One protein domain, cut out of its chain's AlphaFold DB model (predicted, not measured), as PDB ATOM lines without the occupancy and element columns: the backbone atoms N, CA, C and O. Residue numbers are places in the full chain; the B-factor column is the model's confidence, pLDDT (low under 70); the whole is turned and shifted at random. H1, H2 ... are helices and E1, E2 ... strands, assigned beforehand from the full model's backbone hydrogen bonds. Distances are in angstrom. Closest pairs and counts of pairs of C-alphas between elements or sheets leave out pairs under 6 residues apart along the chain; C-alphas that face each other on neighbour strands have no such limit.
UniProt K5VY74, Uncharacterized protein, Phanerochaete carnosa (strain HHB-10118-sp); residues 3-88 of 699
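This is residues 3 to 88 of the 699 residues of an uncharacterized protein of Phanerochaete carnosa (strain HHB-10118-sp) (UniProt K5VY74). Little regular structure is present: three short helices, H2 between H1 and H3, are strung out along a rod, none touching another, with a short paired loop before each. The printed part has 86 residues, with E1, H1, H2 and H3 in that order; it is mostly helix, though named elements hold only 34 residues. It is extended, with a radius of gyration of the C-alphas of 19.3 A and spans of 69 by 19 by 18 A.

H2, residues 43 to 53, is 15.1 A long and begins at C-alpha 43 (12.500, -40.340, 46.578). H1 is residues 15 to 24, 14.2 A. E1 is residues 10 to 12, 6.9 A. H3, residues 69 to 78, 14.3 A, ends at C-alpha 78 (-9.850, -47.448, 29.213).

H2 is apart from H1, H3 and E1. The closest C-alphas of E1 and H1, Phe 12 and Tyr 18, are 5.7 A apart. E1 pairs with no named strand; residues 3 to 4 pair antiparallel with its residues 10 to 11. Residues 31 to 32 pair likewise with 39 to 40, and 58 to 59 with 64 to 65. Every O i to N i+4 pair is within hydrogen-bond range in H1 and H3, and 6 of 7 in H2.

The farthest C-alphas, Thr 13 and His 87, are 68.8 A apart. The printed part has no cut. The links H1 to H2 and H2 to H3 are long. Residues 26 to 27 have pLDDT under 70.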
ATOM      1  N   ILE A   3      29.857 -24.984  50.559       82.94
ATOM      2  CA  ILE A   3      28.991 -23.897  50.085       82.94
ATOM      3  C   ILE A   3      27.715 -24.504  49.516       82.94
ATOM      4  O   ILE A   3      27.762 -25.375  48.651       82.94
ATOM      5  N   CYS A   4      26.566 -24.025  49.982       80.00
ATOM      6  CA  CYS A   4      25.285 -24.413  49.426       80.00
ATOM      7  C   CYS A   4      24.938 -23.573  48.191       80.00
ATOM      8  O   CYS A   4      24.530 -22.417  48.308       80.00
ATOM      9  N   THR A   5      25.046 -24.181  47.010       77.25
ATOM     10  CA  THR A   5      24.673 -23.573  45.721       77.25
ATOM     11  C   THR A   5      23.174 -23.266  45.623       77.25
ATOM     12  O   THR A   5      22.805 -22.200  45.146       77.25
ATOM     13  N   VAL A   6      22.317 -24.152  46.143       74.88
ATOM     14  CA  VAL A   6      20.842 -24.047  46.065       74.88
ATOM     15  C   VAL A   6      20.266 -22.929  46.953       74.88
ATOM     16  O   VAL A   6      19.216 -22.371  46.650       74.88
ATOM     17  N   CYS A   7      20.952 -22.561  48.039       74.88
ATOM     18  CA  CYS A   7      20.495 -21.555  49.009       74.88
ATOM     19  C   CYS A   7      21.289 -20.243  48.909       74.88
ATOM     20  O   CYS A   7      21.736 -19.721  49.932       74.88
ATOM     21  N   ASN A   8      21.504 -19.738  47.688       72.62
ATOM     22  CA  ASN A   8      22.257 -18.510  47.390       72.62
ATOM     23  C   ASN A   8      23.624 -18.427  48.102       72.62
ATOM     24  O   ASN A   8      23.953 -17.430  48.743       72.62
ATOM     25  N   GLY A   9      24.429 -19.489  48.003       70.81
ATOM     26  CA  GLY A   9      25.826 -19.483  48.453       70.81
ATOM     27  C   GLY A   9      26.028 -19.601  49.967       70.81
ATOM     28  O   GLY A   9      27.076 -19.209  50.470       70.81
ATOM     29  N   ARG A  10      25.053 -20.120  50.724       80.50
ATOM     30  CA  ARG A  10      25.153 -20.208  52.193       80.50
ATOM     31  C   ARG A  10      26.339 -21.088  52.628       80.50
ATOM     32  O   ARG A  10      26.428 -22.249  52.233       80.50
ATOM     33  N   PHE A  11      27.238 -20.529  53.439       86.00
ATOM     34  CA  PHE A  11      28.497 -21.155  53.859       86.00
ATOM     35  C   PHE A  11      28.346 -22.011  55.123       86.00
ATOM     36  O   PHE A  11      27.676 -21.610  56.076       86.00
ATOM     37  N   PHE A  12      29.047 -23.147  55.163       87.44
ATOM     38  CA  PHE A  12      29.109 -24.057  56.308       87.44
ATOM     39  C   PHE A  12      30.560 -24.401  56.659       87.44
ATOM     40  O   PHE A  12      31.386 -24.706  55.792       87.44
ATOM     41  N   THR A  13      30.885 -24.351  57.950       88.06
ATOM     42  CA  THR A  13      32.236 -24.629  58.462       88.06
ATOM     43  C   THR A  13      32.567 -26.121  58.452       88.06
ATOM     44  O   THR A  13      33.705 -26.476  58.153       88.06
ATOM     45  N   THR A  14      31.579 -26.989  58.695       89.62
ATOM     46  CA  THR A  14      31.721 -28.455  58.743       89.62
ATOM     47  C   THR A  14      30.741 -29.162  57.801       89.62
ATOM     48  O   THR A  14      29.664 -28.641  57.503       89.62
ATOM     49  N   GLN A  15      31.097 -30.377  57.365       85.94
ATOM     50  CA  GLN A  15      30.231 -31.224  56.531       85.94
ATOM     51  C   GLN A  15      28.906 -31.542  57.241       85.94
ATOM     52  O   GLN A  15      27.844 -31.326  56.673       85.94
ATOM     53  N   ALA A  16      28.947 -31.926  58.521       87.06
ATOM     54  CA  ALA A  16      27.744 -32.254  59.289       87.06
ATOM     55  C   ALA A  16      26.729 -31.092  59.361       87.06
ATOM     56  O   ALA A  16      25.524 -31.326  59.279       87.06
ATOM     57  N   ALA A  17      27.201 -29.840  59.459       84.62
ATOM     58  CA  ALA A  17      26.335 -28.658  59.433       84.62
ATOM     59  C   ALA A  17      25.713 -28.416  58.044       84.62
ATOM     60  O   ALA A  17      24.551 -28.018  57.954       84.62
ATOM     61  N   TYR A  18      26.453 -28.704  56.967       84.94
ATOM     62  CA  TYR A  18      25.919 -28.705  55.603       84.94
ATOM     63  C   TYR A  18      24.871 -29.815  55.410       84.94
ATOM     64  O   TYR A  18      23.757 -29.533  54.975       84.94
ATOM     65  N   ASP A  19      25.157 -31.051  55.824       81.00
ATOM     66  CA  ASP A  19      24.219 -32.174  55.702       81.00
ATOM     67  C   ASP A  19      22.948 -31.946  56.537       81.00
ATOM     68  O   ASP A  19      21.853 -32.365  56.162       81.00
ATOM     69  N   GLN A  20      23.072 -31.299  57.701       81.06
ATOM     70  CA  GLN A  20      21.929 -30.874  58.511       81.06
ATOM     71  C   GLN A  20      21.137 -29.760  57.812       81.06
ATOM     72  O   GLN A  20      19.906 -29.800  57.816       81.06
ATOM     73  N   HIS A  21      21.804 -28.801  57.167       83.00
ATOM     74  CA  HIS A  21      21.148 -27.766  56.366       83.00
ATOM     75  C   HIS A  21      20.365 -28.351  55.181       83.00
ATOM     76  O   HIS A  21      19.187 -28.025  55.032       83.00
ATOM     77  N   VAL A  22      20.967 -29.246  54.393       75.75
ATOM     78  CA  VAL A  22      20.306 -29.928  53.262       75.75
ATOM     79  C   VAL A  22      19.070 -30.701  53.740       75.75
ATOM     80  O   VAL A  22      18.002 -30.594  53.144       75.75
ATOM     81  N   ARG A  23      19.165 -31.416  54.870       72.38
ATOM     82  CA  ARG A  23      18.039 -32.184  55.436       72.38
ATOM     83  C   ARG A  23      16.921 -31.330  56.050       72.38
ATOM     84  O   ARG A  23      15.801 -31.817  56.158       72.38
ATOM     85  N   THR A  24      17.195 -30.090  56.461       71.31
ATOM     86  CA  THR A  24      16.215 -29.219  57.154       71.31
ATOM     87  C   THR A  24      15.670 -28.078  56.297       71.31
ATOM     88  O   THR A  24      14.618 -27.517  56.610       71.31
ATOM     89  N   SER A  25      16.355 -27.708  55.216       72.25
ATOM     90  CA  SER A  25      15.965 -26.588  54.367       72.25
ATOM     91  C   SER A  25      15.031 -27.028  53.241       72.25
ATOM     92  O   SER A  25      15.416 -27.791  52.360       72.25
ATOM     93  N   LYS A  26      13.823 -26.449  53.211       68.19
ATOM     94  CA  LYS A  26      12.812 -26.687  52.161       68.19
ATOM     95  C   LYS A  26      13.319 -26.435  50.731       68.19
ATOM     96  O   LYS A  26      12.745 -26.978  49.798       68.19
ATOM     97  N   ALA A  27      14.377 -25.639  50.555       68.12
ATOM     98  CA  ALA A  27      14.991 -25.374  49.252       68.12
ATOM     99  C   ALA A  27      15.708 -26.602  48.650       68.12
ATOM    100  O   ALA A  27      15.902 -26.652  47.441       68.12
ATOM    101  N   HIS A  28      16.059 -27.605  49.463       71.44
ATOM    102  CA  HIS A  28      16.694 -28.860  49.020       71.44
ATOM    103  C   HIS A  28      15.705 -30.006  48.785       71.44
ATOM    104  O   HIS A  28      16.110 -31.128  48.490       71.44
ATOM    105  N   PHE A  29      14.403 -29.764  48.936       77.75
ATOM    106  CA  PHE A  29      13.387 -30.804  48.795       77.75
ATOM    107  C   PHE A  29      13.059 -31.033  47.311       77.75
ATOM    108  O   PHE A  29      12.021 -30.607  46.810       77.75
ATOM    109  N   THR A  30      13.969 -31.696  46.597       79.06
ATOM    110  CA  THR A  30      13.883 -31.930  45.144       79.06
ATOM    111  C   THR A  30      12.759 -32.885  44.733       79.06
ATOM    112  O   THR A  30      12.279 -32.824  43.602       79.06
ATOM    113  N   TYR A  31      12.293 -33.759  45.630       84.38
ATOM    114  CA  TYR A  31      11.303 -34.785  45.303       84.38
ATOM    115  C   TYR A  31       9.882 -34.293  45.557       84.38
ATOM    116  O   TYR A  31       9.304 -34.518  46.619       84.38
ATOM    117  N   LYS A  32       9.295 -33.642  44.554       86.94
ATOM    118  CA  LYS A  32       7.905 -33.173  44.587       86.94
ATOM    119  C   LYS A  32       6.899 -34.315  44.370       86.94
ATOM    120  O   LYS A  32       7.081 -35.154  43.481       86.94
ATOM    121  N   CYS A  33       5.836 -34.346  45.174       89.62
ATOM    122  CA  CYS A  33       4.631 -35.147  44.953       89.62
ATOM    123  C   CYS A  33       3.772 -34.496  43.861       89.62
ATOM    124  O   CYS A  33       3.487 -33.301  43.924       89.62
ATOM    125  N   THR A  34       3.356 -35.270  42.861       88.12
ATOM    126  CA  THR A  34       2.564 -34.784  41.718       88.12
ATOM    127  C   THR A  34       1.115 -34.454  42.075       88.12
ATOM    128  O   THR A  34       0.513 -33.632  41.396       88.12
ATOM    129  N   ILE A  35       0.578 -35.050  43.145       90.81
ATOM    130  CA  ILE A  35      -0.825 -34.917  43.555       90.81
ATOM    131  C   ILE A  35      -0.994 -33.684  44.459       90.81
ATOM    132  O   ILE A  35      -1.511 -32.653  44.037       90.81
ATOM    133  N   CYS A  36      -0.481 -33.730  45.694       90.31
ATOM    134  CA  CYS A  36      -0.625 -32.629  46.659       90.31
ATOM    135  C   CYS A  36       0.446 -31.525  46.555       90.31
ATOM    136  O   CYS A  36       0.452 -30.601  47.366       90.31
ATOM    137  N   ASN A  37       1.377 -31.607  45.596       88.75
ATOM    138  CA  ASN A  37       2.483 -30.654  45.407       88.75
ATOM    139  C   ASN A  37       3.476 -30.518  46.589       88.75
ATOM    140  O   ASN A  37       4.373 -29.673  46.528       88.75
ATOM    141  N   ALA A  38       3.376 -31.355  47.630       85.75
ATOM    142  CA  ALA A  38       4.326 -31.384  48.741       85.75
ATOM    143  C   ALA A  38       5.735 -31.808  48.281       85.75
ATOM    144  O   ALA A  38       5.887 -32.656  47.403       85.75
ATOM    145  N   ASN A  39       6.769 -31.225  48.890       86.69
ATOM    146  CA  ASN A  39       8.170 -31.438  48.521       86.69
ATOM    147  C   ASN A  39       8.893 -32.254  49.599       86.69
ATOM    148  O   ASN A  39       8.731 -31.973  50.789       86.69
ATOM    149  N   PHE A  40       9.713 -33.225  49.188       85.12
ATOM    150  CA  PHE A  40      10.399 -34.167  50.076       85.12
ATOM    151  C   PHE A  40      11.923 -34.188  49.842       85.12
ATOM    152  O   PHE A  40      12.375 -33.976  48.715       85.12
ATOM    153  N   PRO A  41      12.733 -34.488  50.878       79.88
ATOM    154  CA  PRO A  41      14.195 -34.549  50.768       79.88
ATOM    155  C   PRO A  41      14.724 -35.815  50.068       79.88
ATOM    156  O   PRO A  41      15.918 -35.901  49.802       79.88
ATOM    157  N   SER A  42      13.885 -36.821  49.786       83.69
ATOM    158  CA  SER A  42      14.297 -38.034  49.066       83.69
ATOM    159  C   SER A  42      13.138 -38.709  48.325       83.69
ATOM    160  O   SER A  42      11.970 -38.561  48.700       83.69
ATOM    161  N   ALA A  43      13.465 -39.511  47.303       86.44
ATOM    162  CA  ALA A  43      12.500 -40.340  46.578       86.44
ATOM    163  C   ALA A  43      11.737 -41.289  47.518       86.44
ATOM    164  O   ALA A  43      10.521 -41.429  47.402       86.44
ATOM    165  N   PHE A  44      12.441 -41.885  48.486       89.31
ATOM    166  CA  PHE A  44      11.861 -42.765  49.500       89.31
ATOM    167  C   PHE A  44      10.863 -42.025  50.400       89.31
ATOM    168  O   PHE A  44       9.760 -42.518  50.619       89.31
ATOM    169  N   ALA A  45      11.194 -40.809  50.854       88.62
ATOM    170  CA  ALA A  45      10.280 -39.987  51.647       88.62
ATOM    171  C   ALA A  45       9.019 -39.598  50.853       88.62
ATOM    172  O   ALA A  45       7.916 -39.665  51.394       88.62
ATOM    173  N   ARG A  46       9.157 -39.276  49.556       91.38
ATOM    174  CA  ARG A  46       8.005 -39.050  48.665       91.38
ATOM    175  C   ARG A  46       7.160 -40.315  48.484       91.38
ATOM    176  O   ARG A  46       5.939 -40.228  48.543       91.38
ATOM    177  N   SER A  47       7.789 -41.471  48.274       90.69
ATOM    178  CA  SER A  47       7.090 -42.753  48.086       90.69
ATOM    179  C   SER A  47       6.317 -43.165  49.344       90.69
ATOM    180  O   SER A  47       5.117 -43.418  49.286       90.69
ATOM    181  N   GLY A  48       6.955 -43.088  50.517       91.56
ATOM    182  CA  GLY A  48       6.302 -43.325  51.808       91.56
ATOM    183  C   GLY A  48       5.204 -42.310  52.155       91.56
ATOM    184  O   GLY A  48       4.323 -42.624  52.952       91.56
ATOM    185  N   HIS A  49       5.222 -41.116  51.554       92.75
ATOM    186  CA  HIS A  49       4.104 -40.176  51.598       92.75
ATOM    187  C   HIS A  49       2.967 -40.598  50.653       92.75
ATOM    188  O   HIS A  49       1.830 -40.684  51.117       92.75
ATOM    189  N   LEU A  50       3.251 -40.909  49.381       92.38
ATOM    190  CA  LEU A  50       2.257 -41.372  48.401       92.38
ATOM    191  C   LEU A  50       1.459 -42.569  48.948       92.38
ATOM    192  O   LEU A  50       0.240 -42.477  49.078       92.38
ATOM    193  N   SER A  51       2.146 -43.612  49.424       91.00
ATOM    194  CA  SER A  51       1.517 -44.827  49.971       91.00
ATOM    195  C   SER A  51       0.731 -44.623  51.276       91.00
ATOM    196  O   SER A  51       0.084 -45.559  51.736       91.00
ATOM    197  N   LYS A  52       0.800 -43.436  51.900       91.44
ATOM    198  CA  LYS A  52       0.090 -43.092  53.150       91.44
ATOM    199  C   LYS A  52      -0.962 -41.989  53.006       91.44
ATOM    200  O   LYS A  52      -1.807 -41.867  53.882       91.44
ATOM    201  N   ASN A  53      -0.875 -41.158  51.968       92.25
ATOM    202  CA  ASN A  53      -1.713 -39.960  51.799       92.25
ATOM    203  C   ASN A  53      -2.514 -39.975  50.486       92.25
ATOM    204  O   ASN A  53      -3.400 -39.147  50.322       92.25
ATOM    205  N   HIS A  54      -2.167 -40.875  49.558       93.88
ATOM    206  CA  HIS A  54      -2.732 -40.977  48.210       93.88
ATOM    207  C   HIS A  54      -2.959 -42.448  47.798       93.88
ATOM    208  O   HIS A  54      -2.873 -42.799  46.623       93.88
ATOM    209  N   GLN A  55      -3.182 -43.337  48.776       92.50
ATOM    210  CA  GLN A  55      -3.371 -44.783  48.566       92.50
ATOM    211  C   GLN A  55      -4.703 -45.112  47.862       92.50
ATOM    212  O   GLN A  55      -4.821 -46.137  47.196       92.50
ATOM    213  N   ASP A  56      -5.683 -44.228  48.014       92.19
ATOM    214  CA  ASP A  56      -6.951 -44.157  47.285       92.19
ATOM    215  C   ASP A  56      -6.752 -43.916  45.779       92.19
ATOM    216  O   ASP A  56      -7.483 -44.476  44.968       92.19
ATOM    217  N   LEU A  57      -5.717 -43.157  45.410       95.06
ATOM    218  CA  LEU A  57      -5.378 -42.791  44.030       95.06
ATOM    219  C   LEU A  57      -4.382 -43.757  43.358       95.06
ATOM    220  O   LEU A  57      -3.847 -43.450  42.290       95.06
ATOM    221  N   LEU A  58      -4.108 -44.910  43.977       93.81
ATOM    222  CA  LEU A  58      -3.202 -45.943  43.474       93.81
ATOM    223  C   LEU A  58      -3.980 -47.072  42.789       93.81
ATOM    224  O   LEU A  58      -4.658 -47.856  43.458       93.81
ATOM    225  N   CYS A  59      -3.774 -47.254  41.484       94.12
ATOM    226  CA  CYS A  59      -4.096 -48.538  40.872       94.12
ATOM    227  C   CYS A  59      -3.081 -49.588  41.346       94.12
ATOM    228  O   CYS A  59      -1.882 -49.474  41.084       94.12
ATOM    229  N   ARG A  60      -3.561 -50.633  42.029       90.56
ATOM    230  CA  ARG A  60      -2.716 -51.723  42.551       90.56
ATOM    231  C   ARG A  60      -2.271 -52.724  41.478       90.56
ATOM    232  O   ARG A  60      -1.269 -53.396  41.684       90.56
ATOM    233  N   GLN A  61      -2.979 -52.791  40.348       90.00
ATOM    234  CA  GLN A  61      -2.669 -53.685  39.226       90.00
ATOM    235  C   GLN A  61      -1.394 -53.233  38.496       90.00
ATOM    236  O   GLN A  61      -0.471 -54.018  38.302       90.00
ATOM    237  N   CYS A  62      -1.309 -51.942  38.151       91.12
ATOM    238  CA  CYS A  62      -0.171 -51.342  37.443       91.12
ATOM    239  C   CYS A  62       0.782 -50.532  38.352       91.12
ATOM    240  O   CYS A  62       1.750 -49.946  37.869       91.12
ATOM    241  N   ASN A  63       0.511 -50.475  39.665       90.25
ATOM    242  CA  ASN A  63       1.226 -49.670  40.672       90.25
ATOM    243  C   ASN A  63       1.369 -48.169  40.328       90.25
ATOM    244  O   ASN A  63       2.307 -47.497  40.770       90.25
ATOM    245  N   ARG A  64       0.426 -47.619  39.553       91.06
ATOM    246  CA  ARG A  64       0.445 -46.224  39.092       91.06
ATOM    247  C   ARG A  64      -0.468 -45.340  39.942       91.06
ATOM    248  O   ARG A  64      -1.613 -45.688  40.220       91.06
ATOM    249  N   TYR A  65       0.055 -44.179  40.329       92.88
ATOM    250  CA  TYR A  65      -0.687 -43.132  41.032       92.88
ATOM    251  C   TYR A  65      -1.332 -42.153  40.046       92.88
ATOM    252  O   TYR A  65      -0.694 -41.735  39.075       92.88
ATOM    253  N   TYR A  66      -2.564 -41.749  40.343       93.94
ATOM    254  CA  TYR A  66      -3.387 -40.844  39.539       93.94
ATOM    255  C   TYR A  66      -3.588 -39.493  40.243       93.94
ATOM    256  O   TYR A  66      -3.339 -39.361  41.440       93.94
ATOM    257  N   LEU A  67      -3.978 -38.455  39.496       91.56
ATOM    258  CA  LEU A  67      -4.084 -37.084  40.026       91.56
ATOM    259  C   LEU A  67      -5.430 -36.800  40.711       91.56
ATOM    260  O   LEU A  67      -5.528 -35.875  41.513       91.56
ATOM    261  N   SER A  68      -6.457 -37.583  40.386       92.94
ATOM    262  CA  SER A  68      -7.815 -37.489  40.928       92.94
ATOM    263  C   SER A  68      -8.528 -38.836  40.842       92.94
ATOM    264  O   SER A  68      -8.161 -39.681  40.017       92.94
ATOM    265  N   GLN A  69      -9.591 -39.009  41.632       92.75
ATOM    266  CA  GLN A  69     -10.426 -40.209  41.580       92.75
ATOM    267  C   GLN A  69     -11.046 -40.408  40.189       92.75
ATOM    268  O   GLN A  69     -11.095 -41.533  39.699       92.75
ATOM    269  N   ASP A  70     -11.432 -39.327  39.504       92.88
ATOM    270  CA  ASP A  70     -11.975 -39.391  38.141       92.88
ATOM    271  C   ASP A  70     -10.950 -39.921  37.135       92.88
ATOM    272  O   ASP A  70     -11.293 -40.732  36.280       92.88
ATOM    273  N   SER A  71      -9.674 -39.529  37.261       94.44
ATOM    274  CA  SER A  71      -8.603 -40.034  36.387       94.44
ATOM    275  C   SER A  71      -8.238 -41.500  36.669       94.44
ATOM    276  O   SER A  71      -7.900 -42.230  35.738       94.44
ATOM    277  N   LEU A  72      -8.384 -41.964  37.918       95.00
ATOM    278  CA  LEU A  72      -8.276 -43.385  38.272       95.00
ATOM    279  C   LEU A  72      -9.454 -44.192  37.694       95.00
ATOM    280  O   LEU A  72      -9.257 -45.242  37.088       95.00
ATOM    281  N   GLN A  73     -10.678 -43.671  37.818       93.94
ATOM    282  CA  GLN A  73     -11.889 -44.269  37.249       93.94
ATOM    283  C   GLN A  73     -11.886 -44.254  35.712       93.94
ATOM    284  O   GLN A  73     -12.422 -45.165  35.089       93.94
ATOM    285  N   GLN A  74     -11.282 -43.247  35.079       94.19
ATOM    286  CA  GLN A  74     -11.045 -43.241  33.635       94.19
ATOM    287  C   GLN A  74     -10.061 -44.349  33.243       94.19
ATOM    288  O   GLN A  74     -10.362 -45.113  32.333       94.19
ATOM    289  N   HIS A  75      -8.947 -44.502  33.966       94.81
ATOM    290  CA  HIS A  75      -8.000 -45.599  33.741       94.81
ATOM    291  C   HIS A  75      -8.671 -46.978  33.832       94.81
ATOM    292  O   HIS A  75      -8.519 -47.761  32.899       94.81
ATOM    293  N   TYR A  76      -9.482 -47.244  34.862       95.25
ATOM    294  CA  TYR A  76     -10.208 -48.518  34.980       95.25
ATOM    295  C   TYR A  76     -11.232 -48.775  33.855       95.25
ATOM    296  O   TYR A  76     -11.657 -49.913  33.678       95.25
ATOM    297  N   ARG A  77     -11.661 -47.743  33.112       93.56
ATOM    298  CA  ARG A  77     -12.541 -47.878  31.931       93.56
ATOM    299  C   ARG A  77     -11.765 -48.118  30.636       93.56
ATOM    300  O   ARG A  77     -12.268 -48.801  29.753       93.56
ATOM    301  N   THR A  78     -10.597 -47.491  30.487       92.12
ATOM    302  CA  THR A  78      -9.850 -47.448  29.213       92.12
ATOM    303  C   THR A  78      -8.710 -48.456  29.118       92.12
ATOM    304  O   THR A  78      -8.210 -48.703  28.024       92.12
ATOM    305  N   ASP A  79      -8.239 -48.979  30.248       91.88
ATOM    306  CA  ASP A  79      -7.112 -49.907  30.312       91.88
ATOM    307  C   ASP A  79      -7.606 -51.357  30.249       91.88
ATOM    308  O   ASP A  79      -8.381 -51.796  31.097       91.88
ATOM    309  N   SER A  80      -7.142 -52.117  29.256       87.81
ATOM    310  CA  SER A  80      -7.567 -53.502  29.015       87.81
ATOM    311  C   SER A  80      -7.136 -54.495  30.102       87.81
ATOM    312  O   SER A  80      -7.599 -55.637  30.095       87.81
ATOM    313  N   THR A  81      -6.285 -54.087  31.049       91.12
ATOM    314  CA  THR A  81      -5.980 -54.884  32.249       91.12
ATOM    315  C   THR A  81      -7.080 -54.816  33.315       91.12
ATOM    316  O   THR A  81      -7.073 -55.635  34.239       91.12
ATOM    317  N   HIS A  82      -8.039 -53.893  33.177       94.00
ATOM    318  CA  HIS A  82      -9.139 -53.685  34.113       94.00
ATOM    319  C   HIS A  82     -10.500 -54.136  33.551       94.00
ATOM    320  O   HIS A  82     -10.799 -53.917  32.377       94.00
ATOM    321  N   PRO A  83     -11.357 -54.773  34.372       92.81
ATOM    322  CA  PRO A  83     -12.699 -55.157  33.955       92.81
ATOM    323  C   PRO A  83     -13.658 -53.956  33.934       92.81
ATOM    324  O   PRO A  83     -13.847 -53.277  34.944       92.81
ATOM    325  N   SER A  84     -14.322 -53.742  32.798       93.31
ATOM    326  CA  SER A  84     -15.430 -52.796  32.630       93.31
ATOM    327  C   SER A  84     -16.796 -53.490  32.664       93.31
ATOM    328  O   SER A  84     -16.900 -54.708  32.502       93.31
ATOM    329  N   CYS A  85     -17.860 -52.717  32.894       91.50
ATOM    330  CA  CYS A  85     -19.227 -53.209  32.757       91.50
ATOM    331  C   CYS A  85     -19.625 -53.301  31.269       91.50
ATOM    332  O   CYS A  85     -19.415 -52.341  30.531       91.50
ATOM    333  N   PRO A  86     -20.244 -54.406  30.807       88.31
ATOM    334  CA  PRO A  86     -20.767 -54.510  29.442       88.31
ATOM    335  C   PRO A  86     -22.075 -53.727  29.216       88.31
ATOM    336  O   PRO A  86     -22.530 -53.630  28.080       88.31
ATOM    337  N   HIS A  87     -22.693 -53.183  30.273       87.81
ATOM    338  CA  HIS A  87     -24.000 -52.514  30.224       87.81
ATOM    339  C   HIS A  87     -23.951 -51.001  30.509       87.81
ATOM    340  O   HIS A  87     -24.952 -50.315  30.302       87.81
ATOM    341  N   CYS A  88     -22.819 -50.457  30.974       89.75
ATOM    342  CA  CYS A  88     -22.618 -49.014  31.138       89.75
ATOM    343  C   CYS A  88     -21.129 -48.631  31.176       89.75
ATOM    344  O   CYS A  88     -20.273 -49.467  31.452       89.75
TER     345      CYS A  88